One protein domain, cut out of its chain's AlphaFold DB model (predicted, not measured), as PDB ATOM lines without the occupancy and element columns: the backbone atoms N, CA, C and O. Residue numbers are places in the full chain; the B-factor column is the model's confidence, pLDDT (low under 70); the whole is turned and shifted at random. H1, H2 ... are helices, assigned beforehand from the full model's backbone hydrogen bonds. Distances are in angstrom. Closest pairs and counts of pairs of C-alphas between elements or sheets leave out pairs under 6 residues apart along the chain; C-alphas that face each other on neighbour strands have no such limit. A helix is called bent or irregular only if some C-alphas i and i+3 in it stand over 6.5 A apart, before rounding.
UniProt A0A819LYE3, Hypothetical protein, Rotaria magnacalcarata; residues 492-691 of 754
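This is residues 492 to 691 of the 754 residues of the protein "Hypothetical protein" of Rotaria magnacalcarata (UniProt A0A819LYE3). Long helix H6 runs through the middle of a roughly aligned set of helices, with the hairpin of H1 and H2 on one side of it and the hairpin of H4 and H5 on the other. H5 and H6 meet near their tight link and spread as a V, H8 packs on both of them, and short H3 and H7 lie crosswise at opposite ends. The printed part has 200 residues, 156 of them in eight named helices that follow in the order H1 to H8, with no named strand; the class is all helix. The whole is compact, with a radius of gyration of the C-alphas of 18.5 A and spans of 59 by 46 by 27 A.

H1, residues 497 to 517, begins with C-alpha 497 at (24.041, -46.166, -24.329) and is 30.3 A long. H2, residues 527 to 550, measures 32.6 A; it is neither bent nor irregular, but only just: C-alphas 540 and 543 are 6.4 A apart. H3 holds residues 554 to 563. H4, residues 566 to 595, is the longest at 43.7 A. H5, residues 602 to 623, measures 32.4 A, and H6, residues 625 to 648, 34.7 A. H7 holds residues 653 to 662. H8, residues 676 to 690, ends with C-alpha 690 at (15.334, -33.292, -18.012); it is only just irregular, with C-alphas 684 and 687 6.8 A apart.

H6 is the hub, touching four helices. It touches H1 at a shallow tilt of 11 degrees, the same way; their closest C-alphas, Gly 509 and Val 637, are 5.0 A apart. H1 touches H2 in a hairpin at 26 degrees, closest at the C-alphas of Cys 504 and Phe 542, 5.6 A. H5, H6 and H8 form an up-and-down bundle, each running against the one before it. H5 touches H6 with residues 617 to 621 alone, closest at the C-alphas of Gly 620 and Leu 628, 5.1 A. H6 and H8 come closest at the C-alphas of Ile 636 and Ile 678, 6.3 A. H4 and H5 form a hairpin at 10 degrees, closest at the C-alphas of Trp 575 and Val 616, 6.1 A. H7 touches H6 about perpendicular, at 78 degrees, closest at the C-alphas of Lys 646 and Gly 654, 4.5 A. H3 touches H2 at 71 degrees, only just about perpendicular, closest at the C-alphas of Tyr 547 and Pro 554, 6.0 A; H3 and H4 only just touch, with 3 pairs of C-alphas within 8 A, and only at the corner. In H1, H3, H4, H5, H6 and H7 every O i to N i+4 pair is within hydrogen-bond range; H2 has 17 of 20 and H8 9 of 11.

The C-alphas of Pro 492 and Asn 597, the two farthest apart, are 60.2 A apart. The printed part has no cut. The link from H7 to H8, 13 residues, is long, and residues 518 to 523 stand free. Mean pLDDT of the printed part is 80.3; stretches under 70 include residues 492 to 497, 517 to 525 and 666 to 672.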
ATOM      1  N   PRO A 492      19.823 -47.020 -33.073       35.00
ATOM      2  CA  PRO A 492      21.157 -46.473 -33.305       35.00
ATOM      3  C   PRO A 492      22.006 -46.532 -32.026       35.00
ATOM      4  O   PRO A 492      21.617 -46.053 -30.962       35.00
ATOM      5  N   ILE A 493      23.193 -47.121 -32.169       46.72
ATOM      6  CA  ILE A 493      24.069 -47.660 -31.110       46.72
ATOM      7  C   ILE A 493      24.622 -46.597 -30.132       46.72
ATOM      8  O   ILE A 493      25.227 -46.951 -29.135       46.72
ATOM      9  N   TYR A 494      24.431 -45.290 -30.346       44.69
ATOM     10  CA  TYR A 494      25.169 -44.272 -29.572       44.69
ATOM     11  C   TYR A 494      24.324 -43.262 -28.787       44.69
ATOM     12  O   TYR A 494      24.850 -42.645 -27.859       44.69
ATOM     13  N   THR A 495      23.038 -43.086 -29.093       48.84
ATOM     14  CA  THR A 495      22.226 -42.008 -28.491       48.84
ATOM     15  C   THR A 495      21.629 -42.358 -27.126       48.84
ATOM     16  O   THR A 495      21.286 -41.450 -26.381       48.84
ATOM     17  N   PHE A 496      21.571 -43.640 -26.751       59.47
ATOM     18  CA  PHE A 496      20.997 -44.079 -25.465       59.47
ATOM     19  C   PHE A 496      21.958 -44.874 -24.572       59.47
ATOM     20  O   PHE A 496      21.695 -45.027 -23.382       59.47
ATOM     21  N   ASP A 497      23.100 -45.331 -25.089       68.25
ATOM     22  CA  ASP A 497      24.041 -46.166 -24.329       68.25
ATOM     23  C   ASP A 497      24.561 -45.488 -23.051       68.25
ATOM     24  O   ASP A 497      24.689 -46.124 -22.004       68.25
ATOM     25  N   TYR A 498      24.811 -44.175 -23.097       70.00
ATOM     26  CA  TYR A 498      25.285 -43.437 -21.926       70.00
ATOM     27  C   TYR A 498      24.213 -43.336 -20.825       70.00
ATOM     28  O   TYR A 498      24.560 -43.365 -19.644       70.00
ATOM     29  N   VAL A 499      22.926 -43.258 -21.193       70.56
ATOM     30  CA  VAL A 499      21.794 -43.265 -20.246       70.56
ATOM     31  C   VAL A 499      21.748 -44.604 -19.527       70.56
ATOM     32  O   VAL A 499      21.658 -44.648 -18.303       70.56
ATOM     33  N   VAL A 500      21.924 -45.695 -20.269       70.25
ATOM     34  CA  VAL A 500      21.915 -47.040 -19.697       70.25
ATOM     35  C   VAL A 500      23.097 -47.271 -18.754       70.25
ATOM     36  O   VAL A 500      22.941 -47.859 -17.683       70.25
ATOM     37  N   VAL A 501      24.285 -46.762 -19.092       78.50
ATOM     38  CA  VAL A 501      25.439 -46.810 -18.179       78.50
ATOM     39  C   VAL A 501      25.175 -45.994 -16.914       78.50
ATOM     40  O   VAL A 501      25.480 -46.469 -15.818       78.50
ATOM     41  N   CYS A 502      24.582 -44.801 -17.032       79.12
ATOM     42  CA  CYS A 502      24.164 -43.997 -15.881       79.12
ATOM     43  C   CYS A 502      23.190 -44.762 -14.978       79.12
ATOM     44  O   CYS A 502      23.368 -44.794 -13.760       79.12
ATOM     45  N   GLU A 503      22.194 -45.415 -15.567       75.75
ATOM     46  CA  GLU A 503      21.227 -46.237 -14.850       75.75
ATOM     47  C   GLU A 503      21.891 -47.431 -14.144       75.75
ATOM     48  O   GLU A 503      21.703 -47.636 -12.945       75.75
ATOM     49  N   CYS A 504      22.761 -48.176 -14.824       79.12
ATOM     50  CA  CYS A 504      23.490 -49.283 -14.197       79.12
ATOM     51  C   CYS A 504      24.357 -48.800 -13.017       79.12
ATOM     52  O   CYS A 504      24.398 -49.441 -11.962       79.12
ATOM     53  N   LEU A 505      25.038 -47.656 -13.165       81.56
ATOM     54  CA  LEU A 505      25.869 -47.062 -12.111       81.56
ATOM     55  C   LEU A 505      25.042 -46.635 -10.893       81.56
ATOM     56  O   LEU A 505      25.422 -46.927  -9.758       81.56
ATOM     57  N   LEU A 506      23.917 -45.952 -11.112       80.69
ATOM     58  CA  LEU A 506      23.027 -45.512 -10.039       80.69
ATOM     59  C   LEU A 506      22.406 -46.700  -9.301       80.69
ATOM     60  O   LEU A 506      22.376 -46.689  -8.069       80.69
ATOM     61  N   LEU A 507      21.981 -47.747 -10.017       80.06
ATOM     62  CA  LEU A 507      21.456 -48.969  -9.406       80.06
ATOM     63  C   LEU A 507      22.505 -49.646  -8.517       80.06
ATOM     64  O   LEU A 507      22.211 -50.008  -7.374       80.06
ATOM     65  N   PHE A 508      23.742 -49.754  -9.005       83.38
ATOM     66  CA  PHE A 508      24.870 -50.243  -8.220       83.38
ATOM     67  C   PHE A 508      25.080 -49.412  -6.947       83.38
ATOM     68  O   PHE A 508      25.141 -49.976  -5.853       83.38
ATOM     69  N   GLY A 509      25.124 -48.081  -7.068       80.94
ATOM     70  CA  GLY A 509      25.262 -47.177  -5.925       80.94
ATOM     71  C   GLY A 509      24.157 -47.369  -4.886       80.94
ATOM     72  O   GLY A 509      24.451 -47.522  -3.701       80.94
ATOM     73  N   MET A 510      22.895 -47.444  -5.322       77.75
ATOM     74  CA  MET A 510      21.745 -47.643  -4.434       77.75
ATOM     75  C   MET A 510      21.795 -48.984  -3.703       77.75
ATOM     76  O   MET A 510      21.614 -49.014  -2.484       77.75
ATOM     77  N   ILE A 511      22.061 -50.087  -4.410       78.00
ATOM     78  CA  ILE A 511      22.129 -51.422  -3.801       78.00
ATOM     79  C   ILE A 511      23.243 -51.469  -2.760       78.00
ATOM     80  O   ILE A 511      23.010 -51.932  -1.643       78.00
ATOM     81  N   VAL A 512      24.428 -50.944  -3.086       79.75
ATOM     82  CA  VAL A 512      25.529 -50.879  -2.122       79.75
ATOM     83  C   VAL A 512      25.115 -50.045  -0.913       79.75
ATOM     84  O   VAL A 512      25.212 -50.538   0.208       79.75
ATOM     85  N   SER A 513      24.588 -48.833  -1.096       75.75
ATOM     86  CA  SER A 513      24.163 -47.993   0.029       75.75
ATOM     87  C   SER A 513      23.128 -48.686   0.917       75.75
ATOM     88  O   SER A 513      23.306 -48.723   2.133       75.75
ATOM     89  N   ILE A 514      22.102 -49.317   0.339       74.00
ATOM     90  CA  ILE A 514      21.067 -50.044   1.089       74.00
ATOM     91  C   ILE A 514      21.680 -51.205   1.883       74.00
ATOM     92  O   ILE A 514      21.462 -51.298   3.092       74.00
ATOM     93  N   LEU A 515      22.488 -52.057   1.242       72.50
ATOM     94  CA  LEU A 515      23.135 -53.198   1.902       72.50
ATOM     95  C   LEU A 515      24.012 -52.760   3.082       72.50
ATOM     96  O   LEU A 515      24.049 -53.435   4.112       72.50
ATOM     97  N   GLN A 516      24.693 -51.619   2.957       72.81
ATOM     98  CA  GLN A 516      25.571 -51.107   4.009       72.81
ATOM     99  C   GLN A 516      24.809 -50.386   5.132       72.81
ATOM    100  O   GLN A 516      25.278 -50.378   6.274       72.81
ATOM    101  N   MET A 517      23.647 -49.796   4.844       67.94
ATOM    102  CA  MET A 517      22.851 -49.024   5.806       67.94
ATOM    103  C   MET A 517      21.869 -49.865   6.632       67.94
ATOM    104  O   MET A 517      21.423 -49.410   7.685       67.94
ATOM    105  N   ILE A 518      21.535 -51.088   6.207       67.50
ATOM    106  CA  ILE A 518      20.622 -51.962   6.955       67.50
ATOM    107  C   ILE A 518      21.252 -52.382   8.311       67.50
ATOM    108  O   ILE A 518      22.381 -52.894   8.335       67.50
ATOM    109  N   PRO A 519      20.532 -52.243   9.449       54.66
ATOM    110  CA  PRO A 519      21.025 -52.583  10.792       54.66
ATOM    111  C   PRO A 519      21.387 -54.067  10.960       54.66
ATOM    112  O   PRO A 519      22.220 -54.418  11.790       54.66
ATOM    113  N   TRP A 520      20.790 -54.941  10.144       48.19
ATOM    114  CA  TRP A 520      21.089 -56.374  10.047       48.19
ATOM    115  C   TRP A 520      22.361 -56.721   9.253       48.19
ATOM    116  O   TRP A 520      22.665 -57.900   9.106       48.19
ATOM    117  N   SER A 521      23.164 -55.748   8.803       55.03
ATOM    118  CA  SER A 521      24.485 -55.994   8.180       55.03
ATOM    119  C   SER A 521      25.555 -56.490   9.174       55.03
ATOM    120  O   SER A 521      26.743 -56.201   9.046       55.03
ATOM    121  N   THR A 522      25.152 -57.307  10.150       51.78
ATOM    122  CA  THR A 522      26.012 -58.030  11.095       51.78
ATOM    123  C   THR A 522      27.004 -58.967  10.396       51.78
ATOM    124  O   THR A 522      27.941 -59.432  11.041       51.78
ATOM    125  N   ALA A 523      26.836 -59.222   9.095       53.50
ATOM    126  CA  ALA A 523      27.734 -60.016   8.260       53.50
ATOM    127  C   ALA A 523      29.021 -59.278   7.829       53.50
ATOM    128  O   ALA A 523      30.029 -59.938   7.586       53.50
ATOM    129  N   ILE A 524      29.021 -57.938   7.758       62.09
ATOM    130  CA  ILE A 524      30.186 -57.138   7.335       62.09
ATOM    131  C   ILE A 524      30.796 -56.479   8.573       62.09
ATOM    132  O   ILE A 524      30.450 -55.362   8.953       62.09
ATOM    133  N   LYS A 525      31.693 -57.211   9.236       65.88
ATOM    134  CA  LYS A 525      32.379 -56.786  10.465       65.88
ATOM    135  C   LYS A 525      33.793 -56.264  10.211       65.88
ATOM    136  O   LYS A 525      34.340 -55.592  11.079       65.88
ATOM    137  N   SER A 526      34.393 -56.570   9.057       78.31
ATOM    138  CA  SER A 526      35.769 -56.179   8.727       78.31
ATOM    139  C   SER A 526      35.875 -55.344   7.449       78.31
ATOM    140  O   SER A 526      35.084 -55.482   6.516       78.31
ATOM    141  N   THR A 527      36.919 -54.512   7.384       83.31
ATOM    142  CA  THR A 527      37.329 -53.745   6.193       83.31
ATOM    143  C   THR A 527      37.397 -54.620   4.936       83.31
ATOM    144  O   THR A 527      36.920 -54.229   3.875       83.31
ATOM    145  N   THR A 528      37.931 -55.838   5.057       82.62
ATOM    146  CA  THR A 528      38.043 -56.788   3.942       82.62
ATOM    147  C   THR A 528      36.675 -57.232   3.430       82.62
ATOM    148  O   THR A 528      36.447 -57.245   2.224       82.62
ATOM    149  N   GLN A 529      35.738 -57.545   4.330       82.12
ATOM    150  CA  GLN A 529      34.375 -57.931   3.951       82.12
ATOM    151  C   GLN A 529      33.638 -56.792   3.237       82.12
ATOM    152  O   GLN A 529      32.884 -57.055   2.303       82.12
ATOM    153  N   PHE A 530      33.892 -55.536   3.622       84.75
ATOM    154  CA  PHE A 530      33.329 -54.375   2.935       84.75
ATOM    155  C   PHE A 530      33.790 -54.314   1.474       84.75
ATOM    156  O   PHE A 530      32.950 -54.307   0.572       84.75
ATOM    157  N   TYR A 531      35.102 -54.352   1.217       86.25
ATOM    158  CA  TYR A 531      35.622 -54.306  -0.155       86.25
ATOM    159  C   TYR A 531      35.205 -55.528  -0.984       86.25
ATOM    160  O   TYR A 531      34.855 -55.367  -2.150       86.25
ATOM    161  N   ILE A 532      35.151 -56.726  -0.387       86.38
ATOM    162  CA  ILE A 532      34.617 -57.920  -1.063       86.38
ATOM    163  C   ILE A 532      33.153 -57.704  -1.452       86.38
ATOM    164  O   ILE A 532      32.786 -57.994  -2.589       86.38
ATOM    165  N   SER A 533      32.318 -57.166  -0.558       84.44
ATOM    166  CA  SER A 533      30.909 -56.896  -0.869       84.44
ATOM    167  C   SER A 533      30.750 -55.866  -1.990       84.44
ATOM    168  O   SER A 533      29.905 -56.044  -2.865       84.44
ATOM    169  N   LEU A 534      31.607 -54.841  -2.024       86.38
ATOM    170  CA  LEU A 534      31.619 -53.823  -3.071       86.38
ATOM    171  C   LEU A 534      31.985 -54.427  -4.431       86.38
ATOM    172  O   LEU A 534      31.248 -54.247  -5.397       86.38
ATOM    173  N   VAL A 535      33.085 -55.186  -4.492       88.88
ATOM    174  CA  VAL A 535      33.543 -55.861  -5.718       88.88
ATOM    175  C   VAL A 535      32.519 -56.891  -6.183       88.88
ATOM    176  O   VAL A 535      32.214 -56.954  -7.366       88.88
ATOM    177  N   THR A 536      31.936 -57.660  -5.263       85.81
ATOM    178  CA  THR A 536      30.906 -58.653  -5.596       85.81
ATOM    179  C   THR A 536      29.672 -57.975  -6.178       85.81
ATOM    180  O   THR A 536      29.190 -58.382  -7.228       85.81
ATOM    181  N   THR A 537      29.192 -56.897  -5.551       84.00
ATOM    182  CA  THR A 537      28.030 -56.151  -6.055       84.00
ATOM    183  C   THR A 537      28.331 -55.527  -7.417       84.00
ATOM    184  O   THR A 537      27.502 -55.595  -8.316       84.00
ATOM    185  N   PHE A 538      29.533 -54.988  -7.622       86.50
ATOM    186  CA  PHE A 538      29.945 -54.434  -8.912       86.50
ATOM    187  C   PHE A 538      29.993 -55.516 -10.004       86.50
ATOM    188  O   PHE A 538      29.460 -55.330 -11.095       86.50
ATOM    189  N   SER A 539      30.566 -56.678  -9.695       86.56
ATOM    190  CA  SER A 539      30.713 -57.782 -10.647       86.56
ATOM    191  C   SER A 539      29.414 -58.523 -10.952       86.56
ATOM    192  O   SER A 539      29.301 -59.096 -12.029       86.56
ATOM    193  N   VAL A 540      28.449 -58.539 -10.028       83.25
ATOM    194  CA  VAL A 540      27.176 -59.271 -10.185       83.25
ATOM    195  C   VAL A 540      26.046 -58.366 -10.671       83.25
ATOM    196  O   VAL A 540      25.194 -58.815 -11.430       83.25
ATOM    197  N   VAL A 541      26.026 -57.100 -10.250       78.69
ATOM    198  CA  VAL A 541      24.963 -56.153 -10.612       78.69
ATOM    199  C   VAL A 541      25.395 -55.314 -11.805       78.69
ATOM    200  O   VAL A 541      24.799 -55.413 -12.871       78.69
ATOM    201  N   PHE A 542      26.456 -54.520 -11.648       84.06
ATOM    202  CA  PHE A 542      26.830 -53.526 -12.650       84.06
ATOM    203  C   PHE A 542      27.341 -54.163 -13.946       84.06
ATOM    204  O   PHE A 542      26.815 -53.870 -15.017       84.06
ATOM    205  N   LEU A 543      28.356 -55.032 -13.868       86.19
ATOM    206  CA  LEU A 543      29.016 -55.561 -15.067       86.19
ATOM    207  C   LEU A 543      28.088 -56.377 -15.980       86.19
ATOM    208  O   LEU A 543      28.103 -56.107 -17.180       86.19
ATOM    209  N   PRO A 544      27.277 -57.334 -15.484       83.00
ATOM    210  CA  PRO A 544      26.441 -58.152 -16.358       83.00
ATOM    211  C   PRO A 544      25.329 -57.333 -17.011       83.00
ATOM    212  O   PRO A 544      25.062 -57.504 -18.196       83.00
ATOM    213  N   GLN A 545      24.727 -56.400 -16.267       78.00
ATOM    214  CA  GLN A 545      23.692 -55.515 -16.795       78.00
ATOM    215  C   GLN A 545      24.268 -54.562 -17.841       78.00
ATOM    216  O   GLN A 545      23.781 -54.536 -18.968       78.00
ATOM    217  N   ALA A 546      25.352 -53.851 -17.517       82.06
ATOM    218  CA  ALA A 546      25.999 -52.944 -18.460       82.06
ATOM    219  C   ALA A 546      26.467 -53.681 -19.724       82.06
ATOM    220  O   ALA A 546      26.290 -53.171 -20.822       82.06
ATOM    221  N   TYR A 547      27.001 -54.900 -19.592       83.38
ATOM    222  CA  TYR A 547      27.375 -55.728 -20.739       83.38
ATOM    223  C   TYR A 547      26.162 -56.120 -21.589       83.38
ATOM    224  O   TYR A 547      26.198 -55.970 -22.807       83.38
ATOM    225  N   SER A 548      25.081 -56.587 -20.955       75.19
ATOM    226  CA  SER A 548      23.844 -56.975 -21.641       75.19
ATOM    227  C   SER A 548      23.233 -55.813 -22.421       75.19
ATOM    228  O   SER A 548      22.700 -56.014 -23.506       75.19
ATOM    229  N   PHE A 549      23.310 -54.599 -21.880       73.12
ATOM    230  CA  PHE A 549      22.767 -53.415 -22.527       73.12
ATOM    231  C   PHE A 549      23.679 -52.836 -23.611       73.12
ATOM    232  O   PHE A 549      23.202 -52.466 -24.681       73.12
ATOM    233  N   LEU A 550      24.987 -52.761 -23.362       74.38
ATOM    234  CA  LEU A 550      25.951 -52.215 -24.323       74.38
ATOM    235  C   LEU A 550      26.320 -53.212 -25.429       74.38
ATOM    236  O   LEU A 550      26.992 -52.839 -26.391       74.38
ATOM    237  N   ASN A 551      25.943 -54.485 -25.261       79.00
ATOM    238  CA  ASN A 551      26.353 -55.619 -26.089       79.00
ATOM    239  C   ASN A 551      27.882 -55.702 -26.299       79.00
ATOM    240  O   ASN A 551      28.378 -56.186 -27.314       79.00
ATOM    241  N   GLN A 552      28.649 -55.168 -25.346       83.44
ATOM    242  CA  GLN A 552      30.107 -55.147 -25.349       83.44
ATOM    243  C   GLN A 552      30.637 -54.884 -23.937       83.44
ATOM    244  O   GLN A 552      29.900 -54.522 -23.019       83.44
ATOM    245  N   ASN A 553      31.948 -55.032 -23.753       86.31
ATOM    246  CA  ASN A 553      32.582 -54.736 -22.473       86.31
ATOM    247  C   ASN A 553      32.429 -53.238 -22.106       86.31
ATOM    248  O   ASN A 553      32.882 -52.388 -22.879       86.31
ATOM    249  N   PRO A 554      31.874 -52.892 -20.925       86.19
ATOM    250  CA  PRO A 554      31.603 -51.502 -20.545       86.19
ATOM    251  C   PRO A 554      32.863 -50.638 -20.417       86.19
ATOM    252  O   PRO A 554      32.801 -49.431 -20.631       86.19
ATOM    253  N   PHE A 555      34.022 -51.229 -20.110       89.38
ATOM    254  CA  PHE A 555      35.288 -50.493 -20.049       89.38
ATOM    255  C   PHE A 555      35.814 -50.149 -21.444       89.38
ATOM    256  O   PHE A 555      36.312 -49.045 -21.650       89.38
ATOM    257  N   ILE A 556      35.668 -51.069 -22.403       87.81
ATOM    258  CA  ILE A 556      36.010 -50.821 -23.810       87.81
ATOM    259  C   ILE A 556      35.070 -49.761 -24.385       87.81
ATOM    260  O   ILE A 556      35.532 -48.812 -25.013       87.81
ATOM    261  N   TRP A 557      33.770 -49.876 -24.103       89.56
ATOM    262  CA  TRP A 557      32.791 -48.866 -24.491       89.56
ATOM    263  C   TRP A 557      33.141 -47.496 -23.910       89.56
ATOM    264  O   TRP A 557      33.197 -46.528 -24.657       89.56
ATOM    265  N   LEU A 558      33.453 -47.406 -22.611       88.50
ATOM    266  CA  LEU A 558      33.808 -46.142 -21.960       88.50
ATOM    267  C   LEU A 558      35.074 -45.530 -22.562       88.50
ATOM    268  O   LEU A 558      35.124 -44.322 -22.797       88.50
ATOM    269  N   PHE A 559      36.086 -46.358 -22.831       90.88
ATOM    270  CA  PHE A 559      37.297 -45.926 -23.518       90.88
ATOM    271  C   PHE A 559      36.941 -45.337 -24.887       90.88
ATOM    272  O   PHE A 559      37.216 -44.169 -25.150       90.88
ATOM    273  N   ASN A 560      36.225 -46.088 -25.722       87.12
ATOM    274  CA  ASN A 560      35.805 -45.615 -27.037       87.12
ATOM    275  C   ASN A 560      34.961 -44.338 -26.937       87.12
ATOM    276  O   ASN A 560      35.222 -43.383 -27.656       87.12
ATOM    277  N   TYR A 561      34.017 -44.266 -26.000       87.75
ATOM    278  CA  TYR A 561      33.150 -43.112 -25.779       87.75
ATOM    279  C   TYR A 561      33.938 -41.841 -25.434       87.75
ATOM    280  O   TYR A 561      33.660 -40.772 -25.986       87.75
ATOM    281  N   ILE A 562      34.936 -41.933 -24.550       91.12
ATOM    282  CA  ILE A 562      35.779 -40.790 -24.172       91.12
ATOM    283  C   ILE A 562      36.682 -40.375 -25.339       91.12
ATOM    284  O   ILE A 562      36.776 -39.187 -25.641       91.12
ATOM    285  N   PHE A 563      37.325 -41.335 -26.007       90.81
ATOM    286  CA  PHE A 563      38.308 -41.063 -27.060       90.81
ATOM    287  C   PHE A 563      37.692 -40.785 -28.439       90.81
ATOM    288  O   PHE A 563      38.393 -40.312 -29.329       90.81
ATOM    289  N   HIS A 564      36.386 -41.000 -28.617       85.81
ATOM    290  CA  HIS A 564      35.680 -40.737 -29.873       85.81
ATOM    291  C   HIS A 564      35.679 -39.250 -30.266       85.81
ATOM    292  O   HIS A 564      35.710 -38.922 -31.449       85.81
ATOM    293  N   LYS A 565      35.649 -38.339 -29.284       86.12
ATOM    294  CA  LYS A 565      35.584 -36.886 -29.503       86.12
ATOM    295  C   LYS A 565      36.701 -36.184 -28.735       86.12
ATOM    296  O   LYS A 565      36.740 -36.241 -27.507       86.12
ATOM    297  N   SER A 566      37.574 -35.457 -29.432       89.56
ATOM    298  CA  SER A 566      38.738 -34.799 -28.815       89.56
ATOM    299  C   SER A 566      38.361 -33.776 -27.736       89.56
ATOM    300  O   SER A 566      39.069 -33.652 -26.738       89.56
ATOM    301  N   HIS A 567      37.221 -33.085 -27.872       89.75
ATOM    302  CA  HIS A 567      36.758 -32.124 -26.863       89.75
ATOM    303  C   HIS A 567      36.434 -32.761 -25.514       89.75
ATOM    304  O   HIS A 567      36.611 -32.101 -24.495       89.75
ATOM    305  N   ARG A 568      36.051 -34.043 -25.469       94.31
ATOM    306  CA  ARG A 568      35.807 -34.763 -24.210       94.31
ATOM    307  C   ARG A 568      37.081 -34.892 -23.388       94.31
ATOM    308  O   ARG A 568      37.059 -34.676 -22.181       94.31
ATOM    309  N   ILE A 569      38.204 -35.171 -24.048       94.38
ATOM    310  CA  ILE A 569      39.520 -35.252 -23.405       94.38
ATOM    311  C   ILE A 569      39.917 -33.880 -22.854       94.38
ATOM    312  O   ILE A 569      40.299 -33.777 -21.690       94.38
ATOM    313  N   TYR A 570      39.785 -32.820 -23.659       94.56
ATOM    314  CA  TYR A 570      40.088 -31.458 -23.208       94.56
ATOM    315  C   TYR A 570      39.213 -31.037 -22.024       94.56
ATOM    316  O   TYR A 570      39.718 -30.437 -21.077       94.56
ATOM    317  N   LEU A 571      37.931 -31.403 -22.040       95.12
ATOM    318  CA  LEU A 571      36.990 -31.089 -20.971       95.12
ATOM    319  C   LEU A 571      37.321 -31.843 -19.674       95.12
ATOM    320  O   LEU A 571      37.360 -31.232 -18.609       95.12
ATOM    321  N   LEU A 572      37.660 -33.135 -19.757       94.88
ATOM    322  CA  LEU A 572      38.108 -33.926 -18.604       94.88
ATOM    323  C   LEU A 572      39.426 -33.402 -18.016       94.88
ATOM    324  O   LEU A 572      39.552 -33.294 -16.796       94.88
ATOM    325  N   LEU A 573      40.396 -33.041 -18.862       95.44
ATOM    326  CA  LEU A 573      41.655 -32.429 -18.421       95.44
ATOM    327  C   LEU A 573      41.412 -31.075 -17.755       95.44
ATOM    328  O   LEU A 573      41.988 -30.796 -16.703       95.44
ATOM    329  N   PHE A 574      40.532 -30.255 -18.328       95.50
ATOM    330  CA  PHE A 574      40.123 -28.992 -17.730       95.50
ATOM    331  C   PHE A 574      39.506 -29.224 -16.347       95.50
ATOM    332  O   PHE A 574      40.002 -28.672 -15.367       95.50
ATOM    333  N   TRP A 575      38.507 -30.100 -16.219       94.50
ATOM    334  CA  TRP A 575      37.875 -30.418 -14.931       94.50
ATOM    335  C   TRP A 575      38.859 -30.973 -13.898       94.50
ATOM    336  O   TRP A 575      38.758 -30.634 -12.714       94.50
ATOM    337  N   LEU A 576      39.844 -31.769 -14.325       93.19
ATOM    338  CA  LEU A 576      40.925 -32.244 -13.465       93.19
ATOM    339  C   LEU A 576      41.778 -31.078 -12.944       93.19
ATOM    340  O   LEU A 576      42.030 -30.999 -11.743       93.19
ATOM    341  N   ILE A 577      42.174 -30.144 -13.815       93.50
ATOM    342  CA  ILE A 577      42.946 -28.951 -13.433       93.50
ATOM    343  C   ILE A 577      42.153 -28.085 -12.450       93.50
ATOM    344  O   ILE A 577      42.695 -27.710 -11.410       93.50
ATOM    345  N   VAL A 578      40.873 -27.801 -12.724       90.50
ATOM    346  CA  VAL A 578      40.045 -26.986 -11.816       90.50
ATOM    347  C   VAL A 578      39.907 -27.676 -10.448       90.50
ATOM    348  O   VAL A 578      40.034 -27.024  -9.410       90.50
ATOM    349  N   SER A 579      39.744 -29.001 -10.424       87.06
ATOM    350  CA  SER A 579      39.671 -29.780  -9.180       87.06
ATOM    351  C   SER A 579      40.986 -29.748  -8.385       87.06
ATOM    352  O   SER A 579      40.967 -29.536  -7.171       87.06
ATOM    353  N   LEU A 580      42.138 -29.894  -9.048       88.38
ATOM    354  CA  LEU A 580      43.461 -29.822  -8.413       88.38
ATOM    355  C   LEU A 580      43.770 -28.420  -7.872       88.38
ATOM    356  O   LEU A 580      44.258 -28.292  -6.748       88.38
ATOM    357  N   LEU A 581      43.443 -27.370  -8.629       86.25
ATOM    358  CA  LEU A 581      43.573 -25.982  -8.179       86.25
ATOM    359  C   LEU A 581      42.709 -25.718  -6.944       86.25
ATOM    360  O   LEU A 581      43.173 -25.095  -5.991       86.25
ATOM    361  N   SER A 582      41.484 -26.245  -6.913       81.12
ATOM    362  CA  SER A 582      40.613 -26.139  -5.741       81.12
ATOM    363  C   SER A 582      41.219 -26.827  -4.515       81.12
ATOM    364  O   SER A 582      41.226 -26.246  -3.429       81.12
ATOM    365  N   LEU A 583      41.757 -28.042  -4.664       81.75
ATOM    366  CA  LEU A 583      42.427 -28.748  -3.566       81.75
ATOM    367  C   LEU A 583      43.640 -27.969  -3.048       81.75
ATOM    368  O   LEU A 583      43.842 -27.891  -1.835       81.75
ATOM    369  N   LEU A 584      44.412 -27.350  -3.945       84.94
ATOM    370  CA  LEU A 584      45.540 -26.496  -3.585       84.94
ATOM    371  C   LEU A 584      45.086 -25.261  -2.793       84.94
ATOM    372  O   LEU A 584      45.642 -24.991  -1.730       84.94
ATOM    373  N   ILE A 585      44.056 -24.548  -3.262       82.19
ATOM    374  CA  ILE A 585      43.501 -23.362  -2.587       82.19
ATOM    375  C   ILE A 585      43.003 -23.722  -1.188       82.19
ATOM    376  O   ILE A 585      43.347 -23.048  -0.216       82.19
ATOM    377  N   VAL A 586      42.241 -24.812  -1.065       77.81
ATOM    378  CA  VAL A 586      41.765 -25.310   0.231       77.81
ATOM    379  C   VAL A 586      42.946 -25.652   1.136       77.81
ATOM    380  O   VAL A 586      42.968 -25.231   2.289       77.81
ATOM    381  N   ASN A 587      43.964 -26.352   0.632       80.31
ATOM    382  CA  ASN A 587      45.132 -26.722   1.431       80.31
ATOM    383  C   ASN A 587      45.912 -25.496   1.932       80.31
ATOM    384  O   ASN A 587      46.269 -25.444   3.108       80.31
ATOM    385  N   ILE A 588      46.127 -24.493   1.074       82.94
ATOM    386  CA  ILE A 588      46.771 -23.224   1.442       82.94
ATOM    387  C   ILE A 588      45.955 -22.512   2.521       82.94
ATOM    388  O   ILE A 588      46.513 -22.095   3.536       82.94
ATOM    389  N   HIS A 589      44.638 -22.412   2.337       76.19
ATOM    390  CA  HIS A 589      43.754 -21.744   3.286       76.19
ATOM    391  C   HIS A 589      43.757 -22.435   4.656       76.19
ATOM    392  O   HIS A 589      43.838 -21.768   5.687       76.19
ATOM    393  N   LEU A 590      43.752 -23.771   4.676       75.12
ATOM    394  CA  LEU A 590      43.836 -24.551   5.909       75.12
ATOM    395  C   LEU A 590      45.181 -24.378   6.610       75.12
ATOM    396  O   LEU A 590      45.201 -24.109   7.807       75.12
ATOM    397  N   ARG A 591      46.298 -24.453   5.876       81.25
ATOM    398  CA  ARG A 591      47.634 -24.209   6.445       81.25
ATOM    399  C   ARG A 591      47.753 -22.805   7.027       81.25
ATOM    400  O   ARG A 591      48.306 -22.650   8.110       81.25
ATOM    401  N   TYR A 592      47.208 -21.800   6.342       79.25
ATOM    402  CA  TYR A 592      47.190 -20.420   6.821       79.25
ATOM    403  C   TYR A 592      46.353 -20.262   8.098       79.25
ATOM    404  O   TYR A 592      46.797 -19.617   9.045       79.25
ATOM    405  N   ALA A 593      45.166 -20.873   8.154       72.81
ATOM    406  CA  ALA A 593      44.312 -20.835   9.339       72.81
ATOM    407  C   ALA A 593      44.973 -21.527  10.544       72.81
ATOM    408  O   ALA A 593      44.978 -20.968  11.641       72.81
ATOM    409  N   THR A 594      45.597 -22.693  10.332       76.56
ATOM    410  CA  THR A 594      46.344 -23.419  11.372       76.56
ATOM    411  C   THR A 594      47.572 -22.642  11.846       76.56
ATOM    412  O   THR A 594      47.808 -22.572  13.046       76.56
ATOM    413  N   ALA A 595      48.329 -22.016  10.939       79.75
ATOM    414  CA  ALA A 595      49.513 -21.232  11.296       79.75
ATOM    415  C   ALA A 595      49.184 -19.975  12.122       79.75
ATOM    416  O   ALA A 595      50.000 -19.551  12.934       79.75
ATOM    417  N   ASN A 596      47.993 -19.395  11.935       78.12
ATOM    418  CA  ASN A 596      47.576 -18.155  12.594       78.12
ATOM    419  C   ASN A 596      46.554 -18.358  13.733       78.12
ATOM    420  O   ASN A 596      46.027 -17.373  14.244       78.12
ATOM    421  N   ASN A 597      46.246 -19.603  14.131       73.62
ATOM    422  CA  ASN A 597      45.206 -19.932  15.125       73.62
ATOM    423  C   ASN A 597      43.829 -19.286  14.841       73.62
ATOM    424  O   ASN A 597      43.064 -18.981  15.759       73.62
ATOM    425  N   ILE A 598      43.486 -19.085  13.567       72.69
ATOM    426  CA  ILE A 598      42.207 -18.486  13.165       72.69
ATOM    427  C   ILE A 598      41.155 -19.593  13.060       72.69
ATOM    428  O   ILE A 598      41.346 -20.587  12.356       72.69
ATOM    429  N   THR A 599      40.009 -19.418  13.725       63.62
ATOM    430  CA  THR A 599      38.842 -20.285  13.514       63.62
ATOM    431  C   THR A 599      38.256 -19.991  12.133       63.62
ATOM    432  O   THR A 599      37.797 -18.882  11.876       63.62
ATOM    433  N   TYR A 600      38.312 -20.959  11.219       64.50
ATOM    434  CA  TYR A 600      37.833 -20.762   9.851       64.50
ATOM    435  C   TYR A 600      36.299 -20.783   9.782       64.50
ATOM    436  O   TYR A 600      35.634 -21.589  10.437       64.50
ATOM    437  N   GLU A 601      35.720 -19.929   8.938       66.81
ATOM    438  CA  GLU A 601      34.286 -19.961   8.660       66.81
ATOM    439  C   GLU A 601      33.957 -21.100   7.683       66.81
ATOM    440  O   GLU A 601      34.235 -21.010   6.483       66.81
ATOM    441  N   LYS A 602      33.300 -22.162   8.172       70.69
ATOM    442  CA  LYS A 602      32.841 -23.310   7.357       70.69
ATOM    443  C   LYS A 602      32.048 -22.890   6.104       70.69
ATOM    444  O   LYS A 602      32.096 -23.555   5.069       70.69
ATOM    445  N   THR A 603      31.346 -21.756   6.170       68.69
ATOM    446  CA  THR A 603      30.576 -21.181   5.058       68.69
ATOM    447  C   THR A 603      31.447 -20.833   3.849       68.69
ATOM    448  O   THR A 603      31.031 -21.100   2.722       68.69
ATOM    449  N   ILE A 604      32.652 -20.293   4.057       71.12
ATOM    450  CA  ILE A 604      33.563 -19.893   2.974       71.12
ATOM    451  C   ILE A 604      34.067 -21.131   2.229       71.12
ATOM    452  O   ILE A 604      34.008 -21.192   1.001       71.12
ATOM    453  N   LEU A 605      34.481 -22.159   2.975       71.81
ATOM    454  CA  LEU A 605      34.987 -23.411   2.414       71.81
ATOM    455  C   LEU A 605      33.941 -24.104   1.523       71.81
ATOM    456  O   LEU A 605      34.238 -24.531   0.407       71.81
ATOM    457  N   ARG A 606      32.681 -24.128   1.968       73.81
ATOM    458  CA  ARG A 606      31.554 -24.647   1.183       73.81
ATOM    459  C   ARG A 606      31.330 -23.863  -0.112       73.81
ATOM    460  O   ARG A 606      30.970 -24.464  -1.122       73.81
ATOM    461  N   LYS A 607      31.533 -22.543  -0.112       76.56
ATOM    462  CA  LYS A 607      31.342 -21.717  -1.313       76.56
ATOM    463  C   LYS A 607      32.439 -21.928  -2.361       76.56
ATOM    464  O   LYS A 607      32.115 -21.867  -3.542       76.56
ATOM    465  N   TYR A 608      33.662 -22.310  -1.976       78.06
ATOM    466  CA  TYR A 608      34.664 -22.783  -2.948       78.06
ATOM    467  C   TYR A 608      34.198 -24.043  -3.688       78.06
ATOM    468  O   TYR A 608      34.293 -24.105  -4.911       78.06
ATOM    469  N   PHE A 609      33.615 -25.008  -2.968       77.44
ATOM    470  CA  PHE A 609      33.046 -26.208  -3.589       77.44
ATOM    471  C   PHE A 609      31.873 -25.883  -4.532       77.44
ATOM    472  O   PHE A 609      31.786 -26.447  -5.619       77.44
ATOM    473  N   HIS A 610      31.009 -24.927  -4.167       81.81
ATOM    474  CA  HIS A 610      29.919 -24.477  -5.046       81.81
ATOM    475  C   HIS A 610      30.451 -23.806  -6.314       81.81
ATOM    476  O   HIS A 610      29.974 -24.103  -7.403       81.81
ATOM    477  N   LEU A 611      31.455 -22.933  -6.188       82.88
ATOM    478  CA  LEU A 611      32.067 -22.268  -7.335       82.88
ATOM    479  C   LEU A 611      32.707 -23.276  -8.298       82.88
ATOM    480  O   LEU A 611      32.505 -23.177  -9.506       82.88
ATOM    481  N   LEU A 612      33.422 -24.274  -7.767       85.06
ATOM    482  CA  LEU A 612      33.989 -25.369  -8.558       85.06
ATOM    483  C   LEU A 612      32.898 -26.115  -9.332       85.06
ATOM    484  O   LEU A 612      33.026 -26.315 -10.539       85.06
ATOM    485  N   ALA A 613      31.816 -26.491  -8.647       87.62
ATOM    486  CA  ALA A 613      30.698 -27.179  -9.274       87.62
ATOM    487  C   ALA A 613      30.074 -26.321 -10.389       87.62
ATOM    488  O   ALA A 613      29.854 -26.819 -11.487       87.62
ATOM    489  N   ILE A 614      29.888 -25.015 -10.175       88.50
ATOM    490  CA  ILE A 614      29.388 -24.100 -11.212       88.50
ATOM    491  C   ILE A 614      30.308 -24.092 -12.442       88.50
ATOM    492  O   ILE A 614      29.806 -24.167 -13.560       88.50
ATOM    493  N   ILE A 615      31.633 -24.040 -12.272       90.56
ATOM    494  CA  ILE A 615      32.590 -24.032 -13.396       90.56
ATOM    495  C   ILE A 615      32.512 -25.338 -14.200       90.56
ATOM    496  O   ILE A 615      32.449 -25.311 -15.434       90.56
ATOM    497  N   VAL A 616      32.480 -26.483 -13.513       92.88
ATOM    498  CA  VAL A 616      32.376 -27.807 -14.145       92.88
ATOM    499  C   VAL A 616      31.055 -27.948 -14.904       92.88
ATOM    500  O   VAL A 616      31.065 -28.313 -16.075       92.88
ATOM    501  N   TYR A 617      29.927 -27.585 -14.290       93.00
ATOM    502  CA  TYR A 617      28.616 -27.703 -14.936       93.00
ATOM    503  C   TYR A 617      28.433 -26.711 -16.078       93.00
ATOM    504  O   TYR A 617      27.911 -27.088 -17.119       93.00
ATOM    505  N   THR A 618      28.905 -25.471 -15.932       91.31
ATOM    506  CA  THR A 618      28.822 -24.475 -17.010       91.31
ATOM    507  C   THR A 618      29.605 -24.952 -18.229       91.31
ATOM    508  O   THR A 618      29.073 -24.972 -19.332       91.31
ATOM    509  N   SER A 619      30.849 -25.404 -18.038       93.62
ATOM    510  CA  SER A 619      31.649 -25.942 -19.145       93.62
ATOM    511  C   SER A 619      31.054 -27.232 -19.724       93.62
ATOM    512  O   SER A 619      31.043 -27.400 -20.938       93.62
ATOM    513  N   GLY A 620      30.480 -28.112 -18.901       93.12
ATOM    514  CA  GLY A 620      29.777 -29.302 -19.385       93.12
ATOM    515  C   GLY A 620      28.549 -28.988 -20.238       93.12
ATOM    516  O   GLY A 620      28.427 -29.530 -21.328       93.12
ATOM    517  N   ILE A 621      27.693 -28.063 -19.797       91.19
ATOM    518  CA  ILE A 621      26.502 -27.634 -20.551       91.19
ATOM    519  C   ILE A 621      26.893 -26.983 -21.881       91.19
ATOM    520  O   ILE A 621      26.225 -27.184 -22.888       91.19
ATOM    521  N   LEU A 622      27.988 -26.219 -21.903       89.00
ATOM    522  CA  LEU A 622      28.437 -25.532 -23.114       89.00
ATOM    523  C   LEU A 622      29.087 -26.464 -24.145       89.00
ATOM    524  O   LEU A 622      28.993 -26.178 -25.338       89.00
ATOM    525  N   PHE A 623      29.759 -27.536 -23.710       89.62
ATOM    526  CA  PHE A 623      30.618 -28.336 -24.593       89.62
ATOM    527  C   PHE A 623      30.190 -29.801 -24.776       89.62
ATOM    528  O   PHE A 623      30.394 -30.334 -25.865       89.62
ATOM    529  N   ASP A 624      29.637 -30.477 -23.760       90.44
ATOM    530  CA  ASP A 624      29.163 -31.872 -23.873       90.44
ATOM    531  C   ASP A 624      28.234 -32.256 -22.696       90.44
ATOM    532  O   ASP A 624      28.687 -32.705 -21.634       90.44
ATOM    533  N   THR A 625      26.919 -32.091 -22.882       89.38
ATOM    534  CA  THR A 625      25.878 -32.396 -21.878       89.38
ATOM    535  C   THR A 625      25.811 -33.885 -21.537       89.38
ATOM    536  O   THR A 625      25.602 -34.246 -20.374       89.38
ATOM    537  N   HIS A 626      26.055 -34.768 -22.511       88.25
ATOM    538  CA  HIS A 626      26.056 -36.217 -22.300       88.25
ATOM    539  C   HIS A 626      27.238 -36.667 -21.430       88.25
ATOM    540  O   HIS A 626      27.065 -37.465 -20.505       88.25
ATOM    541  N   LEU A 627      28.446 -36.142 -21.677       91.38
ATOM    542  CA  LEU A 627      29.607 -36.406 -20.822       91.38
ATOM    543  C   LEU A 627      29.395 -35.849 -19.410       91.38
ATOM    544  O   LEU A 627      29.678 -36.548 -18.438       91.38
ATOM    545  N   LEU A 628      28.860 -34.627 -19.287       92.81
ATOM    546  CA  LEU A 628      28.518 -34.040 -17.989       92.81
ATOM    547  C   LEU A 628      27.526 -34.924 -17.225       92.81
ATOM    548  O   LEU A 628      27.739 -35.199 -16.046       92.81
ATOM    549  N   THR A 629      26.486 -35.416 -17.900       88.88
ATOM    550  CA  THR A 629      25.485 -36.323 -17.326       88.88
ATOM    551  C   THR A 629      26.142 -37.591 -16.783       88.88
ATOM    552  O   THR A 629      25.994 -37.897 -15.600       88.88
ATOM    553  N   MET A 630      26.964 -38.266 -17.588       89.44
ATOM    554  CA  MET A 630      27.706 -39.452 -17.147       89.44
ATOM    555  C   MET A 630      28.607 -39.192 -15.939       89.44
ATOM    556  O   MET A 630      28.568 -39.933 -14.953       89.44
ATOM    557  N   CYS A 631      29.416 -38.135 -15.993       92.19
ATOM    558  CA  CYS A 631      30.329 -37.796 -14.908       92.19
ATOM    559  C   CYS A 631      29.578 -37.386 -13.634       92.19
ATOM    560  O   CYS A 631      30.002 -37.764 -12.543       92.19
ATOM    561  N   SER A 632      28.453 -36.671 -13.751       91.56
ATOM    562  CA  SER A 632      27.621 -36.276 -12.608       91.56
ATOM    563  C   SER A 632      27.046 -37.487 -11.873       91.56
ATOM    564  O   SER A 632      27.132 -37.568 -10.647       91.56
ATOM    565  N   VAL A 633      26.559 -38.481 -12.618       89.12
ATOM    566  CA  VAL A 633      26.038 -39.737 -12.078       89.12
ATOM    567  C   VAL A 633      27.139 -40.550 -11.402       89.12
ATOM    568  O   VAL A 633      26.991 -40.947 -10.244       89.12
ATOM    569  N   ALA A 634      28.272 -40.747 -12.080       90.06
ATOM    570  CA  ALA A 634      29.417 -41.449 -11.507       90.06
ATOM    571  C   ALA A 634      29.911 -40.770 -10.216       90.06
ATOM    572  O   ALA A 634      30.266 -41.446  -9.247       90.06
ATOM    573  N   PHE A 635      29.879 -39.437 -10.172       91.56
ATOM    574  CA  PHE A 635      30.254 -38.670  -8.993       91.56
ATOM    575  C   PHE A 635      29.252 -38.830  -7.841       91.56
ATOM    576  O   PHE A 635      29.676 -39.010  -6.704       91.56
ATOM    577  N   ILE A 636      27.939 -38.850  -8.103       89.38
ATOM    578  CA  ILE A 636      26.920 -39.136  -7.073       89.38
ATOM    579  C   ILE A 636      27.141 -40.523  -6.460       89.38
ATOM    580  O   ILE A 636      27.140 -40.660  -5.236       89.38
ATOM    581  N   VAL A 637      27.388 -41.539  -7.290       88.94
ATOM    582  CA  VAL A 637      27.688 -42.901  -6.820       88.94
ATOM    583  C   VAL A 637      28.958 -42.912  -5.970       88.94
ATOM    584  O   VAL A 637      28.964 -43.495  -4.888       88.94
ATOM    585  N   LEU A 638      30.014 -42.215  -6.397       90.50
ATOM    586  CA  LEU A 638      31.239 -42.073  -5.612       90.50
ATOM    587  C   LEU A 638      30.965 -41.442  -4.238       90.50
ATOM    588  O   LEU A 638      31.438 -41.961  -3.230       90.50
ATOM    589  N   LEU A 639      30.187 -40.360  -4.176       88.38
ATOM    590  CA  LEU A 639      29.837 -39.692  -2.919       88.38
ATOM    591  C   LEU A 639      29.068 -40.625  -1.973       88.38
ATOM    592  O   LEU A 639      29.398 -40.701  -0.790       88.38
ATOM    593  N   LEU A 640      28.114 -41.404  -2.493       86.56
ATOM    594  CA  LEU A 640      27.396 -42.421  -1.718       86.56
ATOM    595  C   LEU A 640      28.339 -43.498  -1.154       86.56
ATOM    596  O   LEU A 640      28.219 -43.881   0.011       86.56
ATOM    597  N   LEU A 641      29.314 -43.960  -1.941       86.94
ATOM    598  CA  LEU A 641      30.311 -44.932  -1.483       86.94
ATOM    599  C   LEU A 641      31.233 -44.352  -0.401       86.94
ATOM    600  O   LEU A 641      31.537 -45.036   0.580       86.94
ATOM    601  N   LEU A 642      31.653 -43.091  -0.545       87.94
ATOM    602  CA  LEU A 642      32.453 -42.388   0.461       87.94
ATOM    603  C   LEU A 642      31.677 -42.218   1.776       87.94
ATOM    604  O   LEU A 642      32.254 -42.410   2.850       87.94
ATOM    605  N   GLU A 643      30.368 -41.953   1.715       86.12
ATOM    606  CA  GLU A 643      29.490 -41.938   2.892       86.12
ATOM    607  C   GLU A 643      29.435 -43.311   3.579       86.12
ATOM    608  O   GLU A 643      29.583 -43.389   4.800       86.12
ATOM    609  N   CYS A 644      29.320 -44.410   2.824       84.25
ATOM    610  CA  CYS A 644      29.363 -45.762   3.391       84.25
ATOM    611  C   CYS A 644      30.701 -46.053   4.095       84.25
ATOM    612  O   CYS A 644      30.708 -46.556   5.223       84.25
ATOM    613  N   ILE A 645      31.828 -45.700   3.465       86.12
ATOM    614  CA  ILE A 645      33.182 -45.847   4.031       86.12
ATOM    615  C   ILE A 645      33.322 -45.041   5.328       86.12
ATOM    616  O   ILE A 645      33.856 -45.551   6.320       86.12
ATOM    617  N   LYS A 646      32.809 -43.804   5.343       85.44
ATOM    618  CA  LYS A 646      32.802 -42.912   6.509       85.44
ATOM    619  C   LYS A 646      31.998 -43.505   7.668       85.44
ATOM    620  O   LYS A 646      32.514 -43.595   8.782       85.44
ATOM    621  N   ILE A 647      30.761 -43.936   7.410       79.12
ATOM    622  CA  ILE A 647      29.837 -44.469   8.429       79.12
ATOM    623  C   ILE A 647      30.390 -45.749   9.057       79.12
ATOM    624  O   ILE A 647      30.360 -45.911  10.277       79.12
ATOM    625  N   LYS A 648      30.941 -46.646   8.234       78.50
ATOM    626  CA  LYS A 648      31.496 -47.932   8.680       78.50
ATOM    627  C   LYS A 648      32.942 -47.839   9.182       78.50
ATOM    628  O   LYS A 648      33.469 -48.842   9.654       78.50
ATOM    629  N   LYS A 649      33.580 -46.662   9.108       82.12
ATOM    630  CA  LYS A 649      34.988 -46.425   9.488       82.12
ATOM    631  C   LYS A 649      35.965 -47.397   8.802       82.12
ATOM    632  O   LYS A 649      36.859 -47.953   9.433       82.12
ATOM    633  N   VAL A 650      35.781 -47.616   7.502       84.38
ATOM    634  CA  VAL A 650      36.560 -48.597   6.725       84.38
ATOM    635  C   VAL A 650      37.986 -48.086   6.499       84.38
ATOM    636  O   VAL A 650      38.182 -47.016   5.927       84.38
ATOM    637  N   ALA A 651      39.002 -48.842   6.918       84.75
ATOM    638  CA  ALA A 651      40.402 -48.459   6.710       84.75
ATOM    639  C   ALA A 651      40.820 -48.553   5.219       84.75
ATOM    640  O   ALA A 651      40.297 -49.401   4.489       84.75
ATOM    641  N   PRO A 652      41.770 -47.725   4.740       85.31
ATOM    642  CA  PRO A 652      42.441 -46.619   5.439       85.31
ATOM    643  C   PRO A 652      41.681 -45.278   5.365       85.31
ATOM    644  O   PRO A 652      42.077 -44.310   6.007       85.31
ATOM    645  N   LEU A 653      40.604 -45.196   4.576       85.56
ATOM    646  CA  LEU A 653      39.983 -43.925   4.191       85.56
ATOM    647  C   LEU A 653      38.929 -43.401   5.179       85.56
ATOM    648  O   LEU A 653      38.661 -42.203   5.191       85.56
ATOM    649  N   GLY A 654      38.335 -44.253   6.015       84.88
ATOM    650  CA  GLY A 654      37.180 -43.917   6.855       84.88
ATOM    651  C   GLY A 654      37.404 -42.727   7.787       84.88
ATOM    652  O   GLY A 654      36.582 -41.811   7.822       84.88
ATOM    653  N   ASP A 655      38.531 -42.698   8.502       82.44
ATOM    654  CA  ASP A 655      38.857 -41.584   9.403       82.44
ATOM    655  C   ASP A 655      39.262 -40.316   8.637       82.44
ATOM    656  O   ASP A 655      38.902 -39.211   9.044       82.44
ATOM    657  N   ILE A 656      39.947 -40.472   7.498       84.75
ATOM    658  CA  ILE A 656      40.351 -39.362   6.623       84.75
ATOM    659  C   ILE A 656      39.109 -38.652   6.071       84.75
ATOM    660  O   ILE A 656      38.990 -37.433   6.192       84.75
ATOM    661  N   ILE A 657      38.159 -39.414   5.520       84.31
ATOM    662  CA  ILE A 657      36.910 -38.886   4.957       84.31
ATOM    663  C   ILE A 657      36.067 -38.242   6.053       84.31
ATOM    664  O   ILE A 657      35.575 -37.135   5.858       84.31
ATOM    665  N   ARG A 658      35.934 -38.880   7.225       82.69
ATOM    666  CA  ARG A 658      35.183 -38.306   8.351       82.69
ATOM    667  C   ARG A 658      35.738 -36.946   8.761       82.69
ATOM    668  O   ARG A 658      34.976 -35.994   8.901       82.69
ATOM    669  N   ASN A 659      37.056 -36.843   8.908       79.75
ATOM    670  CA  ASN A 659      37.699 -35.585   9.267       79.75
ATOM    671  C   ASN A 659      37.507 -34.524   8.179       79.75
ATOM    672  O   ASN A 659      37.204 -33.384   8.514       79.75
ATOM    673  N   ALA A 660      37.615 -34.899   6.900       77.12
ATOM    674  CA  ALA A 660      37.353 -33.996   5.785       77.12
ATOM    675  C   ALA A 660      35.898 -33.494   5.782       77.12
ATOM    676  O   ALA A 660      35.667 -32.300   5.620       77.12
ATOM    677  N   TRP A 661      34.917 -34.366   6.023       76.81
ATOM    678  CA  TRP A 661      33.491 -34.021   6.012       76.81
ATOM    679  C   TRP A 661      33.074 -33.119   7.175       76.81
ATOM    680  O   TRP A 661      32.308 -32.180   6.965       76.81
ATOM    681  N   ASN A 662      33.645 -33.314   8.367       74.88
ATOM    682  CA  ASN A 662      33.396 -32.451   9.532       74.88
ATOM    683  C   ASN A 662      33.710 -30.963   9.251       74.88
ATOM    684  O   ASN A 662      33.141 -30.061   9.880       74.88
ATOM    685  N   MET A 663      34.593 -30.688   8.285       70.56
ATOM    686  CA  MET A 663      34.945 -29.330   7.856       70.56
ATOM    687  C   MET A 663      33.831 -28.645   7.053       70.56
ATOM    688  O   MET A 663      33.769 -27.417   7.020       70.56
ATOM    689  N   TYR A 664      32.941 -29.429   6.438       67.62
ATOM    690  CA  TYR A 664      31.836 -28.969   5.587       67.62
ATOM    691  C   TYR A 664      30.453 -29.133   6.235       67.62
ATOM    692  O   TYR A 664      29.456 -28.696   5.659       67.62
ATOM    693  N   GLU A 665      30.393 -29.729   7.428       70.50
ATOM    694  CA  GLU A 665      29.168 -29.955   8.197       70.50
ATOM    695  C   GLU A 665      28.414 -28.648   8.474       70.50
ATOM    696  O   GLU A 665      28.994 -27.648   8.921       70.50
ATOM    697  N   ASN A 666      27.108 -28.664   8.211       66.44
ATOM    698  CA  ASN A 666      26.206 -27.544   8.449       66.44
ATOM    699  C   ASN A 666      24.984 -27.945   9.293       66.44
ATOM    700  O   ASN A 666      24.815 -29.102   9.651       66.44
ATOM    701  N   GLU A 667      24.107 -26.983   9.598       60.41
ATOM    702  CA  GLU A 667      22.925 -27.199  10.453       60.41
ATOM    703  C   GLU A 667      21.929 -28.258   9.935       60.41
ATOM    704  O   GLU A 667      21.078 -28.707  10.694       60.41
ATOM    705  N   LYS A 668      22.008 -28.645   8.655       59.25
ATOM    706  CA  LYS A 668      21.201 -29.705   8.034       59.25
ATOM    707  C   LYS A 668      21.874 -31.083   8.063       59.25
ATOM    708  O   LYS A 668      21.207 -32.069   7.785       59.25
ATOM    709  N   ASP A 669      23.160 -31.168   8.404       65.31
ATOM    710  CA  ASP A 669      23.972 -32.391   8.327       65.31
ATOM    711  C   ASP A 669      24.111 -33.098   9.698       65.31
ATOM    712  O   ASP A 669      25.161 -33.641  10.018       65.31
ATOM    713  N   ILE A 670      23.056 -33.092  10.526       61.59
ATOM    714  CA  ILE A 670      23.074 -33.595  11.923       61.59
ATOM    715  C   ILE A 670      23.019 -35.143  11.998       61.59
ATOM    716  O   ILE A 670      23.231 -35.743  13.053       61.59
ATOM    717  N   GLY A 671      22.700 -35.805  10.885       64.25
ATOM    718  CA  GLY A 671      22.480 -37.247  10.815       64.25
ATOM    719  C   GLY A 671      23.709 -38.094  10.471       64.25
ATOM    720  O   GLY A 671      24.829 -37.609  10.344       64.25
ATOM    721  N   ALA A 672      23.490 -39.401  10.289       66.69
ATOM    722  CA  ALA A 672      24.558 -40.351   9.962       66.69
ATOM    723  C   ALA A 672      25.142 -40.138   8.549       66.69
ATOM    724  O   ALA A 672      26.326 -40.396   8.325       66.69
ATOM    725  N   ILE A 673      24.313 -39.656   7.615       74.06
ATOM    726  CA  ILE A 673      24.700 -39.297   6.245       74.06
ATOM    727  C   ILE A 673      24.694 -37.781   6.100       74.06
ATOM    728  O   ILE A 673      23.793 -37.098   6.577       74.06
ATOM    729  N   MET A 674      25.679 -37.247   5.389       77.25
ATOM    730  CA  MET A 674      25.706 -35.829   5.047       77.25
ATOM    731  C   MET A 674      25.181 -35.646   3.625       77.25
ATOM    732  O   MET A 674      25.908 -35.885   2.673       77.25
ATOM    733  N   PHE A 675      23.930 -35.224   3.436       76.88
ATOM    734  CA  PHE A 675      23.363 -35.108   2.084       76.88
ATOM    735  C   PHE A 675      23.700 -33.801   1.369       76.88
ATOM    736  O   PHE A 675      23.526 -33.717   0.156       76.88
ATOM    737  N   SER A 676      24.210 -32.784   2.068       77.38
ATOM    738  CA  SER A 676      24.377 -31.442   1.492       77.38
ATOM    739  C   SER A 676      25.203 -31.408   0.198       77.38
ATOM    740  O   SER A 676      24.870 -30.673  -0.729       77.38
ATOM    741  N   HIS A 677      26.256 -32.222   0.100       80.19
ATOM    742  CA  HIS A 677      27.090 -32.299  -1.101       80.19
ATOM    743  C   HIS A 677      26.441 -33.137  -2.218       80.19
ATOM    744  O   HIS A 677      26.609 -32.815  -3.389       80.19
ATOM    745  N   ILE A 678      25.637 -34.147  -1.870       84.19
ATOM    746  CA  ILE A 678      24.857 -34.947  -2.827       84.19
ATOM    747  C   ILE A 678      23.734 -34.091  -3.427       84.19
ATOM    748  O   ILE A 678      23.577 -34.044  -4.645       84.19
ATOM    749  N   PHE A 679      22.997 -33.349  -2.597       83.31
ATOM    750  CA  PHE A 679      21.916 -32.470  -3.043       83.31
ATOM    751  C   PHE A 679      22.398 -31.307  -3.902       83.31
ATOM    752  O   PHE A 679      21.680 -30.917  -4.817       83.31
ATOM    753  N   LEU A 680      23.602 -30.778  -3.664       85.31
ATOM    754  CA  LEU A 680      24.184 -29.780  -4.560       85.31
ATOM    755  C   LEU A 680      24.360 -30.351  -5.972       85.31
ATOM    756  O   LEU A 680      23.926 -29.740  -6.944       85.31
ATOM    757  N   ILE A 681      24.974 -31.529  -6.078       89.69
ATOM    758  CA  ILE A 681      25.253 -32.167  -7.367       89.69
ATOM    759  C   ILE A 681      23.943 -32.566  -8.051       89.69
ATOM    760  O   ILE A 681      23.769 -32.255  -9.225       89.69
ATOM    761  N   ILE A 682      22.983 -33.145  -7.323       86.19
ATOM    762  CA  ILE A 682      21.642 -33.440  -7.852       86.19
ATOM    763  C   ILE A 682      20.942 -32.158  -8.317       86.19
ATOM    764  O   ILE A 682      20.400 -32.133  -9.415       86.19
ATOM    765  N   GLY A 683      20.979 -31.079  -7.532       84.25
ATOM    766  CA  GLY A 683      20.340 -29.807  -7.878       84.25
ATOM    767  C   GLY A 683      20.923 -29.146  -9.130       84.25
ATOM    768  O   GLY A 683      20.193 -28.501  -9.878       84.25
ATOM    769  N   LEU A 684      22.219 -29.343  -9.390       89.62
ATOM    770  CA  LEU A 684      22.873 -28.907 -10.626       89.62
ATOM    771  C   LEU A 684      22.592 -29.856 -11.804       89.62
ATOM    772  O   LEU A 684      22.465 -29.391 -12.932       89.62
ATOM    773  N   SER A 685      22.484 -31.163 -11.552       89.31
ATOM    774  CA  SER A 685      22.315 -32.187 -12.594       89.31
ATOM    775  C   SER A 685      20.886 -32.331 -13.087       89.31
ATOM    776  O   SER A 685      20.665 -32.548 -14.270       89.31
ATOM    777  N   TYR A 686      19.908 -32.215 -12.192       81.44
ATOM    778  CA  TYR A 686      18.515 -32.534 -12.483       81.44
ATOM    779  C   TYR A 686      17.950 -31.742 -13.674       81.44
ATOM    780  O   TYR A 686      17.336 -32.354 -14.548       81.44
ATOM    781  N   PRO A 687      18.205 -30.425 -13.806       80.12
ATOM    782  CA  PRO A 687      17.767 -29.691 -14.988       80.12
ATOM    783  C   PRO A 687      18.487 -30.107 -16.272       80.12
ATOM    784  O   PRO A 687      17.874 -30.069 -17.330       80.12
ATOM    785  N   VAL A 688      19.750 -30.538 -16.189       80.69
ATOM    786  CA  VAL A 688      20.504 -31.071 -17.339       80.69
ATOM    787  C   VAL A 688      19.929 -32.414 -17.791       80.69
ATOM    788  O   VAL A 688      19.880 -32.679 -18.983       80.69
ATOM    789  N   TRP A 689      19.458 -33.245 -16.859       78.88
ATOM    790  CA  TRP A 689      18.889 -34.559 -17.172       78.88
ATOM    791  C   TRP A 689      17.492 -34.498 -17.803       78.88
ATOM    792  O   TRP A 689      17.095 -35.450 -18.465       78.88
ATOM    793  N   ILE A 690      16.738 -33.417 -17.572       67.88
ATOM    794  CA  ILE A 690      15.334 -33.292 -18.012       67.88
ATOM    795  C   ILE A 690      15.169 -32.327 -19.183       67.88
ATOM    796  O   ILE A 690      14.246 -32.479 -19.983       67.88
ATOM    797  N   ALA A 691      16.004 -31.294 -19.268       68.62
ATOM    798  CA  ALA A 691      15.893 -30.321 -20.337       68.62
ATOM    799  C   ALA A 691      16.368 -30.910 -21.669       68.62
ATOM    800  O   ALA A 691      17.436 -31.507 -21.750       68.62
TER     801      ALA A 691